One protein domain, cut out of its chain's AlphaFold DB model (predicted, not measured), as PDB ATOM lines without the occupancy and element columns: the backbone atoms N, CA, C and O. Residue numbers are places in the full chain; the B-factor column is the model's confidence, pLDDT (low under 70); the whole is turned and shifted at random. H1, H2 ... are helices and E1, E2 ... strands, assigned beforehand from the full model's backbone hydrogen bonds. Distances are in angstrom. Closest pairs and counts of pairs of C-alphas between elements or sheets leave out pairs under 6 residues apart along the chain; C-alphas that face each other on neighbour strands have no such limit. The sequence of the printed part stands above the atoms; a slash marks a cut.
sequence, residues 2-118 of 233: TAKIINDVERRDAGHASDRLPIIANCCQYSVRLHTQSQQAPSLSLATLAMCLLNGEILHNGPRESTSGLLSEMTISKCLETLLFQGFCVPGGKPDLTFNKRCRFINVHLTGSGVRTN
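This is residues 2 to 118 of the 233 residues of an uncharacterized protein of Xylaria hypoxylon (UniProt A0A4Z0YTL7). Four helices, H1, H2, H3 and H5, pack in a ring, each touching the next, with long loops reaching out from them and a small hairpin, E1 and E2, beyond the last residues of H3. Short H4 lies near H5, and short H6 follows the loop of residues 84 to 96. The printed part has 117 residues, under half in named elements, in the order H1 H2 H3 H4 H5 H6 E1 E2; the class is mostly helix, and the sheet E1 - E2 is antiparallel. The whole is compact, radius of gyration of the C-alphas 14.6 A, and only just elongated, spanning 44 by 30 by 29 A.

H1, residues 2 to 10, and H2, residues 17 to 28, form a helical hairpin; they touch, closest C-alphas Ile 6 and Ile 24 at 6.3 A, at a shallow tilt of 34 degrees, only just short of steep, opposite ways. H2 touches H3, residues 44 to 54, closest C-alphas Leu 21 and Thr 48 at 6.6 A. H5, residues 76 to 83, touches H3, closest C-alphas Ser 45 and Ile 76 at 5.4 A, at a steep tilt of 41 degrees, and H1, closest C-alphas Ala 3 and Ser 77 at 4.8 A. H4, residues 70 to 73, is close to H5 but not clearly touching, closest C-alphas Leu 71 and Cys 79 at 5.8 A. H6, residues 97 to 100, touches no helix. The hairpin of E1, residues 109 to 111, and E2, residues 114 to 116, has N 109 and O 116 at 2.8 A, within hydrogen-bond range; the closest C-alphas of H3 and E1, Leu 54 and His 109, are 6.5 A apart. Every O i to N i+4 pair is within range in H1, H3 and H5, 6 of 8 in H2; H4 and H6 are too short for one.

H1 begins at C-alpha 2 (26.432, 14.758, 41.985); H2 is 17.6 A long and H3 15.1 A. E2 ends at C-alpha 116 (36.718, 32.464, 40.717).

The C-alphas farthest apart, Gln 39 and Gly 92, are 48.5 A apart. The printed part has no cut; the links H2 to H3, H3 to H4 and H5 to H6 are long. The model's pLDDT is under 70 at residues 36 to 42, 63 to 70, 89 and 92 to 101.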
ATOM      1  N   THR A   2      25.927  14.647  43.361       86.19
ATOM      2  CA  THR A   2      26.432  14.758  41.985       86.19
ATOM      3  C   THR A   2      27.149  13.501  41.486       86.19
ATOM      4  O   THR A   2      26.713  12.916  40.502       86.19
ATOM      5  N   ALA A   3      28.148  12.996  42.220       87.44
ATOM      6  CA  ALA A   3      28.857  11.766  41.847       87.44
ATOM      7  C   ALA A   3      27.938  10.535  41.686       87.44
ATOM      8  O   ALA A   3      28.125   9.753  40.760       87.44
ATOM      9  N   LYS A   4      26.905  10.388  42.534       87.88
ATOM     10  CA  LYS A   4      25.928   9.286  42.439       87.88
ATOM     11  C   LYS A   4      25.055   9.419  41.192       87.88
ATOM     12  O   LYS A   4      24.872   8.444  40.482       87.88
ATOM     13  N   ILE A   5      24.569  10.630  40.906       89.25
ATOM     14  CA  ILE A   5      23.787  10.913  39.692       89.25
ATOM     15  C   ILE A   5      24.618  10.594  38.447       89.25
ATOM     16  O   ILE A   5      24.128   9.938  37.538       89.25
ATOM     17  N   ILE A   6      25.880  11.027  38.420       89.81
ATOM     18  CA  ILE A   6      26.777  10.771  37.291       89.81
ATOM     19  C   ILE A   6      27.012   9.268  37.133       89.81
ATOM     20  O   ILE A   6      26.832   8.763  36.034       89.81
ATOM     21  N   ASN A   7      27.302   8.543  38.217       91.00
ATOM     22  CA  ASN A   7      27.457   7.085  38.176       91.00
ATOM     23  C   ASN A   7      26.189   6.372  37.660       91.00
ATOM     24  O   ASN A   7      26.267   5.402  36.911       91.00
ATOM     25  N   ASP A   8      25.000   6.838  38.048       89.75
ATOM     26  CA  ASP A   8      23.730   6.284  37.562       89.75
ATOM     27  C   ASP A   8      23.521   6.544  36.069       89.75
ATOM     28  O   ASP A   8      22.988   5.684  35.373       89.75
ATOM     29  N   VAL A   9      23.926   7.714  35.570       89.38
ATOM     30  CA  VAL A   9      23.834   8.059  34.144       89.38
ATOM     31  C   VAL A   9      24.895   7.322  33.324       89.38
ATOM     32  O   VAL A   9      24.595   6.862  32.229       89.38
ATOM     33  N   GLU A  10      26.112   7.159  33.847       86.25
ATOM     34  CA  GLU A  10      27.190   6.402  33.198       86.25
ATOM     35  C   GLU A  10      26.830   4.928  32.997       86.25
ATOM     36  O   GLU A  10      27.166   4.356  31.961       86.25
ATOM     37  N   ARG A  11      26.132   4.328  33.970       87.31
ATOM     38  CA  ARG A  11      25.669   2.933  33.913       87.31
ATOM     39  C   ARG A  11      24.480   2.714  32.981       87.31
ATOM     40  O   ARG A  11      24.163   1.568  32.678       87.31
ATOM     41  N   ARG A  12      23.798   3.780  32.559       85.06
ATOM     42  CA  ARG A  12      22.694   3.681  31.601       85.06
ATOM     43  C   ARG A  12      23.244   3.659  30.185       85.06
ATOM     44  O   ARG A  12      24.135   4.438  29.831       85.06
ATOM     45  N   ASP A  13      22.660   2.784  29.380       75.38
ATOM     46  CA  ASP A  13      22.905   2.769  27.951       75.38
ATOM     47  C   ASP A  13      22.165   3.957  27.326       75.38
ATOM     48  O   ASP A  13      20.934   4.008  27.288       75.38
ATOM     49  N   ALA A  14      22.927   4.982  26.960       73.00
ATOM     50  CA  ALA A  14      22.416   6.142  26.254       73.00
ATOM     51  C   ALA A  14      22.790   5.962  24.788       73.00
ATOM     52  O   ALA A  14      23.965   5.744  24.497       73.00
ATOM     53  N   GLY A  15      21.815   6.098  23.883       70.75
ATOM     54  CA  GLY A  15      22.043   5.919  22.445       70.75
ATOM     55  C   GLY A  15      23.221   6.744  21.914       70.75
ATOM     56  O   GLY A  15      23.952   6.271  21.049       70.75
ATOM     57  N   HIS A  16      23.467   7.930  22.490       79.12
ATOM     58  CA  HIS A  16      24.681   8.706  22.253       79.12
ATOM     59  C   HIS A  16      25.351   9.100  23.572       79.12
ATOM     60  O   HIS A  16      24.727   9.660  24.475       79.12
ATOM     61  N   ALA A  17      26.668   8.894  23.668       79.81
ATOM     62  CA  ALA A  17      27.448   9.266  24.852       79.81
ATOM     63  C   ALA A  17      27.364  10.774  25.177       79.81
ATOM     64  O   ALA A  17      27.451  11.164  26.343       79.81
ATOM     65  N   SER A  18      27.144  11.621  24.166       80.75
ATOM     66  CA  SER A  18      26.929  13.064  24.316       80.75
ATOM     67  C   SER A  18      25.660  13.421  25.095       80.75
ATOM     68  O   SER A  18      25.641  14.456  25.759       80.75
ATOM     69  N   ASP A  19      24.634  12.562  25.086       86.12
ATOM     70  CA  ASP A  19      23.355  12.810  25.769       86.12
ATOM     71  C   ASP A  19      23.494  12.758  27.296       86.12
ATOM     72  O   ASP A  19      22.653  13.264  28.042       86.12
ATOM     73  N   ARG A  20      24.609  12.215  27.792       88.69
ATOM     74  CA  ARG A  20      24.892  12.141  29.226       88.69
ATOM     75  C   ARG A  20      25.008  13.525  29.862       88.69
ATOM     76  O   ARG A  20      24.493  13.718  30.958       88.69
ATOM     77  N   LEU A  21      25.612  14.506  29.185       90.19
ATOM     78  CA  LEU A  21      25.754  15.870  29.720       90.19
ATOM     79  C   LEU A  21      24.409  16.563  29.985       90.19
ATOM     80  O   LEU A  21      24.200  17.007  31.118       90.19
ATOM     81  N   PRO A  22      23.471  16.658  29.020       90.75
ATOM     82  CA  PRO A  22      22.175  17.277  29.280       90.75
ATOM     83  C   PRO A  22      21.350  16.509  30.322       90.75
ATOM     84  O   PRO A  22      20.666  17.151  31.123       90.75
ATOM     85  N   ILE A  23      21.450  15.172  30.376       91.12
ATOM     86  CA  ILE A  23      20.799  14.361  31.419       91.12
ATOM     87  C   ILE A  23      21.371  14.702  32.803       91.12
ATOM     88  O   ILE A  23      20.609  15.024  33.716       91.12
ATOM     89  N   ILE A  24      22.701  14.697  32.959       91.50
ATOM     90  CA  ILE A  24      23.374  15.057  34.218       91.50
ATOM     91  C   ILE A  24      22.974  16.470  34.643       91.50
ATOM     92  O   ILE A  24      22.601  16.671  35.801       91.50
ATOM     93  N   ALA A  25      23.000  17.431  33.717       91.75
ATOM     94  CA  ALA A  25      22.619  18.811  33.991       91.75
ATOM     95  C   ALA A  25      21.173  18.916  34.502       91.75
ATOM     96  O   ALA A  25      20.919  19.608  35.486       91.75
ATOM     97  N   ASN A  26      20.236  18.178  33.900       91.81
ATOM     98  CA  ASN A  26      18.845  18.135  34.357       91.81
ATOM     99  C   ASN A  26      18.730  17.546  35.770       91.81
ATOM    100  O   ASN A  26      18.154  18.171  36.661       91.81
ATOM    101  N   CYS A  27      19.314  16.370  36.009       89.75
ATOM    102  CA  CYS A  27      19.223  15.681  37.300       89.75
ATOM    103  C   CYS A  27      19.903  16.454  38.445       89.75
ATOM    104  O   CYS A  27      19.440  16.421  39.596       89.75
ATOM    105  N   CYS A  28      20.995  17.159  38.134       88.25
ATOM    106  CA  CYS A  28      21.736  17.995  39.076       88.25
ATOM    107  C   CYS A  28      21.179  19.421  39.190       88.25
ATOM    108  O   CYS A  28      21.658  20.168  40.045       88.25
ATOM    109  N   GLN A  29      20.171  19.788  38.390       90.19
ATOM    110  CA  GLN A  29      19.608  21.143  38.328       90.19
ATOM    111  C   GLN A  29      20.689  22.196  38.044       90.19
ATOM    112  O   GLN A  29      20.817  23.196  38.747       90.19
ATOM    113  N   TYR A  30      21.519  21.919  37.045       91.50
ATOM    114  CA  TYR A  30      22.553  22.824  36.565       91.50
ATOM    115  C   TYR A  30      21.974  23.851  35.599       91.50
ATOM    116  O   TYR A  30      21.240  23.509  34.667       91.50
ATOM    117  N   SER A  31      22.313  25.115  35.838       90.19
ATOM    118  CA  SER A  31      21.955  26.239  34.976       90.19
ATOM    119  C   SER A  31      22.936  26.373  33.814       90.19
ATOM    120  O   SER A  31      22.515  26.639  32.689       90.19
ATOM    121  N   VAL A  32      24.228  26.130  34.055       91.19
ATOM    122  CA  VAL A  32      25.258  26.132  33.012       91.19
ATOM    123  C   VAL A  32      25.310  24.760  32.351       91.19
ATOM    124  O   VAL A  32      25.489  23.741  33.021       91.19
ATOM    125  N   ARG A  33      25.177  24.735  31.024       90.94
ATOM    126  CA  ARG A  33      25.212  23.521  30.199       90.94
ATOM    127  C   ARG A  33      26.378  23.597  29.228       90.94
ATOM    128  O   ARG A  33      26.666  24.664  28.695       90.94
ATOM    129  N   LEU A  34      27.028  22.463  28.992       87.69
ATOM    130  CA  LEU A  34      28.076  22.335  27.984       87.69
ATOM    131  C   LEU A  34      27.561  21.500  26.811       87.69
ATOM    132  O   LEU A  34      26.890  20.488  27.013       87.69
ATOM    133  N   HIS A  35      27.898  21.924  25.597       75.25
ATOM    134  CA  HIS A  35      27.579  21.210  24.364       75.25
ATOM    135  C   HIS A  35      28.857  20.588  23.796       75.25
ATOM    136  O   HIS A  35      29.850  21.283  23.596       75.25
ATOM    137  N   THR A  36      28.840  19.283  23.523       65.69
ATOM    138  CA  THR A  36      29.991  18.531  22.984       65.69
ATOM    139  C   THR A  36      29.953  18.362  21.464       65.69
ATOM    140  O   THR A  36      30.671  17.530  20.928       65.69
ATOM    141  N   GLN A  37      29.157  19.155  20.737       60.78
ATOM    142  CA  GLN A  37      28.951  19.019  19.282       60.78
ATOM    143  C   GLN A  37      30.169  19.411  18.405       60.78
ATOM    144  O   GLN A  37      30.030  19.578  17.200       60.78
ATOM    145  N   SER A  38      31.363  19.571  18.980       53.72
ATOM    146  CA  SER A  38      32.575  20.018  18.279       53.72
ATOM    147  C   SER A  38      33.545  18.857  18.023       53.72
ATOM    148  O   SER A  38      33.760  18.018  18.892       53.72
ATOM    149  N   GLN A  39      34.195  18.845  16.854       47.16
ATOM    150  CA  GLN A  39      35.273  17.901  16.507       47.16
ATOM    151  C   GLN A  39      36.535  18.050  17.386       47.16
ATOM    152  O   GLN A  39      37.391  17.173  17.374       47.16
ATOM    153  N   GLN A  40      36.638  19.125  18.176       52.75
ATOM    154  CA  GLN A  40      37.674  19.342  19.196       52.75
ATOM    155  C   GLN A  40      37.113  19.187  20.619       52.75
ATOM    156  O   GLN A  40      37.597  19.822  21.559       52.75
ATOM    157  N   ALA A  41      36.039  18.409  20.791       54.88
ATOM    158  CA  ALA A  41      35.403  18.271  22.089       54.88
ATOM    159  C   ALA A  41      36.386  17.671  23.113       54.88
ATOM    160  O   ALA A  41      36.976  16.616  22.859       54.88
ATOM    161  N   PRO A  42      36.551  18.303  24.290       65.06
ATOM    162  CA  PRO A  42      37.227  17.659  25.406       65.06
ATOM    163  C   PRO A  42      36.531  16.329  25.727       65.06
ATOM    164  O   PRO A  42      35.332  16.176  25.474       65.06
ATOM    165  N   SER A  43      37.267  15.369  26.303       85.38
ATOM    166  CA  SER A  43      36.687  14.078  26.696       85.38
ATOM    167  C   SER A  43      35.410  14.282  27.518       85.38
ATOM    168  O   SER A  43      35.292  15.248  28.277       85.38
ATOM    169  N   LEU A  44      34.438  13.376  27.392       86.00
ATOM    170  CA  LEU A  44      33.163  13.487  28.109       86.00
ATOM    171  C   LEU A  44      33.364  13.642  29.629       86.00
ATOM    172  O   LEU A  44      32.629  14.383  30.285       86.00
ATOM    173  N   SER A  45      34.398  12.998  30.176       87.25
ATOM    174  CA  SER A  45      34.843  13.144  31.563       87.25
ATOM    175  C   SER A  45      35.251  14.580  31.895       87.25
ATOM    176  O   SER A  45      34.789  15.137  32.890       87.25
ATOM    177  N   LEU A  46      36.070  15.206  31.044       88.44
ATOM    178  CA  LEU A  46      36.509  16.588  31.224       88.44
ATOM    179  C   LEU A  46      35.342  17.572  31.075       88.44
ATOM    180  O   LEU A  46      35.212  18.486  31.885       88.44
ATOM    181  N   ALA A  47      34.450  17.354  30.106       90.12
ATOM    182  CA  ALA A  47      33.236  18.156  29.964       90.12
ATOM    183  C   ALA A  47      32.323  18.021  31.197       90.12
ATOM    184  O   ALA A  47      31.795  19.013  31.695       90.12
ATOM    185  N   THR A  48      32.186  16.816  31.754       91.31
ATOM    186  CA  THR A  48      31.395  16.587  32.972       91.31
ATOM    187  C   THR A  48      32.006  17.313  34.170       91.31
ATOM    188  O   THR A  48      31.294  18.022  34.882       91.31
ATOM    189  N   LEU A  49      33.328  17.214  34.358       91.00
ATOM    190  CA  LEU A  49      34.043  17.935  35.413       91.00
ATOM    191  C   LEU A  49      33.874  19.453  35.277       91.00
ATOM    192  O   LEU A  49      33.515  20.125  36.244       91.00
ATOM    193  N   ALA A  50      34.102  19.988  34.078       91.56
ATOM    194  CA  ALA A  50      33.968  21.411  33.799       91.56
ATOM    195  C   ALA A  50      32.539  21.899  34.073       91.56
ATOM    196  O   ALA A  50      32.358  22.943  34.697       91.56
ATOM    197  N   MET A  51      31.524  21.123  33.682       92.62
ATOM    198  CA  MET A  51      30.126  21.443  33.956       92.62
ATOM    199  C   MET A  51      29.826  21.459  35.460       92.62
ATOM    200  O   MET A  51      29.178  22.393  35.928       92.62
ATOM    201  N   CYS A  52      30.320  20.489  36.235       91.81
ATOM    202  CA  CYS A  52      30.185  20.496  37.695       91.81
ATOM    203  C   CYS A  52      30.807  21.754  38.321       91.81
ATOM    204  O   CYS A  52      30.165  22.424  39.130       91.81
ATOM    205  N   LEU A  53      32.028  22.111  37.911       91.94
ATOM    206  CA  LEU A  53      32.738  23.278  38.436       91.94
ATOM    207  C   LEU A  53      32.057  24.598  38.066       91.94
ATOM    208  O   LEU A  53      31.883  25.454  38.926       91.94
ATOM    209  N   LEU A  54      31.622  24.757  36.814       92.88
ATOM    210  CA  LEU A  54      30.909  25.953  36.347       92.88
ATOM    211  C   LEU A  54      29.554  26.148  37.038       92.88
ATOM    212  O   LEU A  54      29.072  27.271  37.137       92.88
ATOM    213  N   ASN A  55      28.957  25.068  37.544       92.38
ATOM    214  CA  ASN A  55      27.758  25.124  38.377       92.38
ATOM    215  C   ASN A  55      28.070  25.200  39.881       92.38
ATOM    216  O   ASN A  55      27.165  25.059  40.699       92.38
ATOM    217  N   GLY A  56      29.331  25.426  40.255       90.56
ATOM    218  CA  GLY A  56      29.737  25.730  41.622       90.56
ATOM    219  C   GLY A  56      29.760  24.553  42.579       90.56
ATOM    220  O   GLY A  56      29.700  24.769  43.789       90.56
ATOM    221  N   GLU A  57      29.867  23.323  42.077       90.06
ATOM    222  CA  GLU A  57      30.188  22.186  42.938       90.06
ATOM    223  C   GLU A  57      31.526  22.430  43.652       90.06
ATOM    224  O   GLU A  57      32.526  22.819  43.043       90.06
ATOM    225  N   ILE A  58      31.535  22.206  44.963       86.62
ATOM    226  CA  ILE A  58      32.663  22.547  45.827       86.62
ATOM    227  C   ILE A  58      33.576  21.331  45.945       86.62
ATOM    228  O   ILE A  58      33.133  20.236  46.300       86.62
ATOM    229  N   LEU A  59      34.862  21.524  45.658       85.81
ATOM    230  CA  LEU A  59      35.879  20.488  45.799       85.81
ATOM    231  C   LEU A  59      36.584  20.577  47.155       85.81
ATOM    232  O   LEU A  59      36.726  21.651  47.740       85.81
ATOM    233  N   HIS A  60      37.064  19.441  47.645       82.56
ATOM    234  CA  HIS A  60      37.913  19.370  48.822       82.56
ATOM    235  C   HIS A  60      39.310  19.935  48.514       82.56
ATOM    236  O   HIS A  60      40.026  19.383  47.675       82.56
ATOM    237  N   ASN A  61      39.686  21.005  49.226       75.38
ATOM    238  CA  ASN A  61      40.951  21.742  49.078       75.38
ATOM    239  C   ASN A  61      41.953  21.478  50.230       75.38
ATOM    240  O   ASN A  61      42.791  22.322  50.535       75.38
ATOM    241  N   GLY A  62      41.818  20.354  50.939       71.56
ATOM    242  CA  GLY A  62      42.745  19.954  52.002       71.56
ATOM    243  C   GLY A  62      43.996  19.243  51.470       71.56
ATOM    244  O   GLY A  62      44.008  18.814  50.311       71.56
ATOM    245  N   PRO A  63      45.045  19.096  52.306       64.31
ATOM    246  CA  PRO A  63      46.213  18.295  51.961       64.31
ATOM    247  C   PRO A  63      45.752  16.875  51.645       64.31
ATOM    248  O   PRO A  63      45.104  16.219  52.459       64.31
ATOM    249  N   ARG A  64      46.044  16.418  50.430       61.41
ATOM    250  CA  ARG A  64      45.712  15.062  50.017       61.41
ATOM    251  C   ARG A  64      46.895  14.162  50.275       61.41
ATOM    252  O   ARG A  64      47.976  14.398  49.741       61.41
ATOM    253  N   GLU A  65      46.657  13.098  51.022       58.59
ATOM    254  CA  GLU A  65      47.528  11.934  50.981       58.59
ATOM    255  C   GLU A  65      47.559  11.440  49.524       58.59
ATOM    256  O   GLU A  65      46.519  11.133  48.944       58.59
ATOM    257  N   SER A  66      48.739  11.531  48.902       53.12
ATOM    258  CA  SER A  66      49.234  10.828  47.701       53.12
ATOM    259  C   SER A  66      48.206  10.147  46.769       53.12
ATOM    260  O   SER A  66      48.348   8.986  46.407       53.12
ATOM    261  N   THR A  67      47.179  10.869  46.315       57.50
ATOM    262  CA  THR A  67      46.112  10.349  45.430       57.50
ATOM    263  C   THR A  67      46.262  10.800  43.977       57.50
ATOM    264  O   THR A  67      45.487  10.383  43.120       57.50
ATOM    265  N   SER A  68      47.270  11.621  43.664       55.69
ATOM    266  CA  SER A  68      47.410  12.253  42.344       55.69
ATOM    267  C   SER A  68      47.617  11.259  41.192       55.69
ATOM    268  O   SER A  68      47.182  11.551  40.083       55.69
ATOM    269  N   GLY A  69      48.226  10.091  41.440       57.84
ATOM    270  CA  GLY A  69      48.365   9.027  40.432       57.84
ATOM    271  C   GLY A  69      47.058   8.270  40.165       57.84
ATOM    272  O   GLY A  69      46.732   7.978  39.019       57.84
ATOM    273  N   LEU A  70      46.250   8.051  41.205       64.19
ATOM    274  CA  LEU A  70      45.032   7.235  41.140       64.19
ATOM    275  C   LEU A  70      43.867   7.937  40.424       64.19
ATOM    276  O   LEU A  70      42.998   7.272  39.877       64.19
ATOM    277  N   LEU A  71      43.820   9.275  40.410       72.62
ATOM    278  CA  LEU A  71      42.677  10.013  39.847       72.62
ATOM    279  C   LEU A  71      42.556   9.889  38.325       72.62
ATOM    280  O   LEU A  71      41.445   9.942  37.804       72.62
ATOM    281  N   SER A  72      43.683   9.751  37.621       70.25
ATOM    282  CA  SER A  72      43.703   9.664  36.153       70.25
ATOM    283  C   SER A  72      43.159   8.336  35.619       70.25
ATOM    284  O   SER A  72      42.658   8.287  34.498       70.25
ATOM    285  N   GLU A  73      43.187   7.289  36.446       80.81
ATOM    286  CA  GLU A  73      42.695   5.943  36.126       80.81
ATOM    287  C   GLU A  73      41.219   5.745  36.513       80.81
ATOM    288  O   GLU A  73      40.598   4.741  36.166       80.81
ATOM    289  N   MET A  74      40.631   6.700  37.240       85.06
ATOM    290  CA  MET A  74      39.249   6.621  37.707       85.06
ATOM    291  C   MET A  74      38.243   7.060  36.638       85.06
ATOM    292  O   MET A  74      38.482   7.972  35.846       85.06
ATOM    293  N   THR A  75      37.036   6.490  36.703       87.00
ATOM    294  CA  THR A  75      35.860   7.080  36.049       87.00
ATOM    295  C   THR A  75      35.595   8.479  36.606       87.00
ATOM    296  O   THR A  75      35.957   8.792  37.748       87.00
ATOM    297  N   ILE A  76      34.912   9.339  35.840       89.12
ATOM    298  CA  ILE A  76      34.639  10.697  36.321       89.12
ATOM    299  C   ILE A  76      33.737  10.687  37.561       89.12
ATOM    300  O   ILE A  76      33.942  11.500  38.463       89.12
ATOM    301  N   SER A  77      32.804   9.738  37.678       88.75
ATOM    302  CA  SER A  77      32.006   9.557  38.895       88.75
ATOM    303  C   SER A  77      32.854   9.238  40.127       88.75
ATOM    304  O   SER A  77      32.649   9.860  41.171       88.75
ATOM    305  N   LYS A  78      33.825   8.321  40.017       88.12
ATOM    306  CA  LYS A  78      34.696   7.935  41.139       88.12
ATOM    307  C   LYS A  78      35.691   9.034  41.500       88.12
ATOM    308  O   LYS A  78      35.921   9.307  42.682       88.12
ATOM    309  N   CYS A  79      36.214   9.713  40.483       88.44
ATOM    310  CA  CYS A  79      37.019  10.909  40.659       88.44
ATOM    311  C   CYS A  79      36.217  11.957  41.444       88.44
ATOM    312  O   CYS A  79      36.617  12.333  42.541       88.44
ATOM    313  N   LEU A  80      35.023  12.340  40.980       88.38
ATOM    314  CA  LEU A  80      34.171  13.317  41.664       88.38
ATOM    315  C   LEU A  80      33.749  12.883  43.071       88.38
ATOM    316  O   LEU A  80      33.678  13.730  43.952       88.38
ATOM    317  N   GLU A  81      33.500  11.599  43.326       86.06
ATOM    318  CA  GLU A  81      33.240  11.108  44.687       86.06
ATOM    319  C   GLU A  81      34.402  11.438  45.636       86.06
ATOM    320  O   GLU A  81      34.171  11.855  46.770       86.06
ATOM    321  N   THR A  82      35.633  11.323  45.139       84.81
ATOM    322  CA  THR A  82      36.864  11.634  45.875       84.81
ATOM    323  C   THR A  82      37.127  13.140  45.953       84.81
ATOM    324  O   THR A  82      37.626  13.636  46.962       84.81
ATOM    325  N   LEU A  83      36.823  13.887  44.883       84.75
ATOM    326  CA  LEU A  83      37.125  15.317  44.799       84.75
ATOM    327  C   LEU A  83      36.109  16.196  45.520       84.75
ATOM    328  O   LEU A  83      36.494  17.245  46.033       84.75
ATOM    329  N   LEU A  84      34.826  15.838  45.489       85.25
ATOM    330  CA  LEU A  84      33.758  16.683  46.013       85.25
ATOM    331  C   LEU A  84      33.883  16.818  47.527       85.25
ATOM    332  O   LEU A  84      34.130  15.851  48.246       85.25
ATOM    333  N   PHE A  85      33.671  18.029  48.026       78.75
ATOM    334  CA  PHE A  85      33.670  18.280  49.454       78.75
ATOM    335  C   PHE A  85      32.455  17.603  50.101       78.75
ATOM    336  O   PHE A  85      31.311  18.021  49.918       78.75
ATOM    337  N   GLN A  86      32.710  16.546  50.874       74.06
ATOM    338  CA  GLN A  86      31.673  15.788  51.583       74.06
ATOM    339  C   GLN A  86      31.423  16.288  53.014       74.06
ATOM    340  O   GLN A  86      30.570  15.747  53.708       74.06
ATOM    341  N   GLY A  87      32.139  17.328  53.456       71.00
ATOM    342  CA  GLY A  87      32.018  17.877  54.810       71.00
ATOM    343  C   GLY A  87      30.759  18.714  55.054       71.00
ATOM    344  O   GLY A  87      30.591  19.236  56.152       71.00
ATOM    345  N   PHE A  88      29.879  18.874  54.057       70.94
ATOM    346  CA  PHE A  88      28.585  19.521  54.263       70.94
ATOM    347  C   PHE A  88      27.626  18.571  54.979       70.94
ATOM    348  O   PHE A  88      27.159  17.579  54.411       70.94
ATOM    349  N   CYS A  89      27.307  18.919  56.220       66.25
ATOM    350  CA  CYS A  89      26.236  18.309  56.992       66.25
ATOM    351  C   CYS A  89      25.046  19.262  57.019       66.25
ATOM    352  O   CYS A  89      25.234  20.472  57.167       66.25
ATOM    353  N   VAL A  90      23.821  18.727  56.954       71.12
ATOM    354  CA  VAL A  90      22.691  19.544  57.397       71.12
ATOM    355  C   VAL A  90      22.859  19.856  58.881       71.12
ATOM    356  O   VAL A  90      23.397  19.025  59.629       71.12
ATOM    357  N   PRO A  91      22.343  21.001  59.340       71.38
ATOM    358  CA  PRO A  91      21.891  21.119  60.719       71.38
ATOM    359  C   PRO A  91      21.191  19.824  61.193       71.38
ATOM    360  O   PRO A  91      20.405  19.233  60.456       71.38
ATOM    361  N   GLY A  92      21.520  19.324  62.382       69.25
ATOM    362  CA  GLY A  92      21.091  18.003  62.863       69.25
ATOM    363  C   GLY A  92      22.054  16.844  62.555       69.25
ATOM    364  O   GLY A  92      21.955  15.796  63.191       69.25
ATOM    365  N   GLY A  93      23.049  17.037  61.683       68.12
ATOM    366  CA  GLY A  93      24.258  16.201  61.620       68.12
ATOM    367  C   GLY A  93      24.236  15.006  60.665       68.12
ATOM    368  O   GLY A  93      25.180  14.219  60.683       68.12
ATOM    369  N   LYS A  94      23.214  14.852  59.814       62.34
ATOM    370  CA  LYS A  94      23.230  13.832  58.749       62.34
ATOM    371  C   LYS A  94      23.510  14.483  57.392       62.34
ATOM    372  O   LYS A  94      22.979  15.551  57.117       62.34
ATOM    373  N   PRO A  95      24.324  13.886  56.513       62.72
ATOM    374  CA  PRO A  95      24.413  14.354  55.138       62.72
ATOM    375  C   PRO A  95      23.058  14.170  54.445       62.72
ATOM    376  O   PRO A  95      22.613  13.037  54.254       62.72
ATOM    377  N   ASP A  96      22.403  15.267  54.066       69.00
ATOM    378  CA  ASP A  96      21.236  15.220  53.190       69.00
ATOM    379  C   ASP A  96      21.653  15.594  51.765       69.00
ATOM    380  O   ASP A  96      22.190  16.669  51.485       69.00
ATOM    381  N   LEU A  97      21.388  14.681  50.834       65.12
ATOM    382  CA  LEU A  97      21.709  14.872  49.432       65.12
ATOM    383  C   LEU A  97      20.916  16.044  48.828       65.12
ATOM    384  O   LEU A  97      21.451  16.741  47.962       65.12
ATOM    385  N   THR A  98      19.681  16.289  49.283       67.06
ATOM    386  CA  THR A  98      18.866  17.434  48.837       67.06
ATOM    387  C   THR A  98      19.386  18.764  49.355       67.06
ATOM    388  O   THR A  98      19.323  19.761  48.635       67.06
ATOM    389  N   PHE A  99      19.955  18.781  50.556       68.25
ATOM    390  CA  PHE A  99      20.600  19.971  51.091       68.25
ATOM    391  C   PHE A  99      21.873  20.323  50.321       68.25
ATOM    392  O   PHE A  99      22.018  21.454  49.863       68.25
ATOM    393  N   ASN A 100      22.743  19.342  50.060       65.50
ATOM    394  CA  ASN A 100      24.003  19.586  49.349       65.50
ATOM    395  C   ASN A 100      23.792  20.089  47.910       65.50
ATOM    396  O   ASN A 100      24.615  20.849  47.409       65.50
ATOM    397  N   LYS A 101      22.665  19.749  47.259       69.06
ATOM    398  CA  LYS A 101      22.267  20.345  45.964       69.06
ATOM    399  C   LYS A 101      22.178  21.874  45.997       69.06
ATOM    400  O   LYS A 101      22.262  22.505  44.947       69.06
ATOM    401  N   ARG A 102      21.975  22.457  47.179       72.19
ATOM    402  CA  ARG A 102      21.797  23.897  47.394       72.19
ATOM    403  C   ARG A 102      23.052  24.583  47.947       72.19
ATOM    404  O   ARG A 102      23.052  25.800  48.074       72.19
ATOM    405  N   CYS A 103      24.121  23.834  48.228       77.62
ATOM    406  CA  CYS A 103      25.403  24.355  48.708       77.62
ATOM    407  C   CYS A 103      26.410  24.424  47.552       77.62
ATOM    408  O   CYS A 103      27.247  23.537  47.391       77.62
ATOM    409  N   ARG A 104      26.297  25.464  46.721       84.44
ATOM    410  CA  ARG A 104      27.151  25.688  45.545       84.44
ATOM    411  C   ARG A 104      27.654  27.119  45.513       84.44
ATOM    412  O   ARG A 104      26.961  28.025  45.969       84.44
ATOM    413  N   PHE A 105      28.825  27.318  44.923       86.38
ATOM    414  CA  PHE A 105      29.264  28.655  44.548       86.38
ATOM    415  C   PHE A 105      28.350  29.243  43.466       86.38
ATOM    416  O   PHE A 105      27.887  28.535  42.573       86.38
ATOM    417  N   ILE A 106      28.115  30.550  43.531       85.25
ATOM    418  CA  ILE A 106      27.335  31.297  42.539       85.25
ATOM    419  C   ILE A 106      28.259  32.100  41.620       85.25
ATOM    420  O   ILE A 106      29.336  32.518  42.026       85.25
ATOM    421  N   ASN A 107      27.835  32.374  40.383       87.00
ATOM    422  CA  ASN A 107      28.603  33.200  39.437       87.00
ATOM    423  C   ASN A 107      30.052  32.711  39.246       87.00
ATOM    424  O   ASN A 107      31.016  33.470  39.378       87.00
ATOM    425  N   VAL A 108      30.197  31.412  38.988       91.19
ATOM    426  CA  VAL A 108      31.504  30.775  38.864       91.19
ATOM    427  C   VAL A 108      32.130  31.038  37.497       91.19
ATOM    428  O   VAL A 108      31.507  30.860  36.453       91.19
ATOM    429  N   HIS A 109      33.412  31.387  37.519       91.44
ATOM    430  CA  HIS A 109      34.286  31.501  36.366       91.44
ATOM    431  C   HIS A 109      35.537  30.648  36.578       91.44
ATOM    432  O   HIS A 109      36.194  30.734  37.616       91.44
ATOM    433  N   LEU A 110      35.902  29.854  35.574       89.19
ATOM    434  CA  LEU A 110      37.184  29.155  35.566       89.19
ATOM    435  C   LEU A 110      38.280  30.108  35.078       89.19
ATOM    436  O   LEU A 110      38.103  30.820  34.092       89.19
ATOM    437  N   THR A 111      39.401  30.136  35.788       89.88
ATOM    438  CA  THR A 111      40.582  30.961  35.498       89.88
ATOM    439  C   THR A 111      41.832  30.084  35.516       89.88
ATOM    440  O   THR A 111      41.804  28.986  36.073       89.88
ATOM    441  N   GLY A 112      42.952  30.565  34.964       87.25
ATOM    442  CA  GLY A 112      44.225  29.828  35.021       87.25
ATOM    443  C   GLY A 112      44.707  29.534  36.451       87.25
ATOM    444  O   GLY A 112      45.397  28.550  36.678       87.25
ATOM    445  N   SER A 113      44.289  30.346  37.426       84.94
ATOM    446  CA  SER A 113      44.574  30.173  38.857       84.94
ATOM    447  C   SER A 113      43.531  29.339  39.615       84.94
ATOM    448  O   SER A 113      43.636  29.196  40.829       84.94
ATOM    449  N   GLY A 114      42.506  28.814  38.935       85.12
ATOM    450  CA  GLY A 114      41.442  28.011  39.539       85.12
ATOM    451  C   GLY A 114      40.053  28.639  39.424       85.12
ATOM    452  O   GLY A 114      39.731  29.324  38.453       85.12
ATOM    453  N   VAL A 115      39.201  28.373  40.412       87.19
ATOM    454  CA  VAL A 115      37.794  28.792  40.425       87.19
ATOM    455  C   VAL A 115      37.664  30.193  41.021       87.19
ATOM    456  O   VAL A 115      38.002  30.411  42.181       87.19
ATOM    457  N   ARG A 116      37.130  31.138  40.243       88.44
ATOM    458  CA  ARG A 116      36.718  32.464  40.717       88.44
ATOM    459  C   ARG A 116      35.203  32.482  40.881       88.44
ATOM    460  O   ARG A 116      34.482  32.097  39.971       88.44
ATOM    461  N   THR A 117      34.723  32.950  42.020       86.19
ATOM    462  CA  THR A 117      33.296  33.050  42.348       86.19
ATOM    463  C   THR A 117      33.024  34.408  42.986       86.19
ATOM    464  O   THR A 117      33.913  34.973  43.628       86.19
ATOM    465  N   ASN A 118      31.816  34.936  42.800       72.75
ATOM    466  CA  ASN A 118      31.384  36.171  43.448       72.75
ATOM    467  C   ASN A 118      30.602  35.790  44.703       72.75
ATOM    468  O   ASN A 118      29.408  35.518  44.606       72.75
TER     469      ASN A 118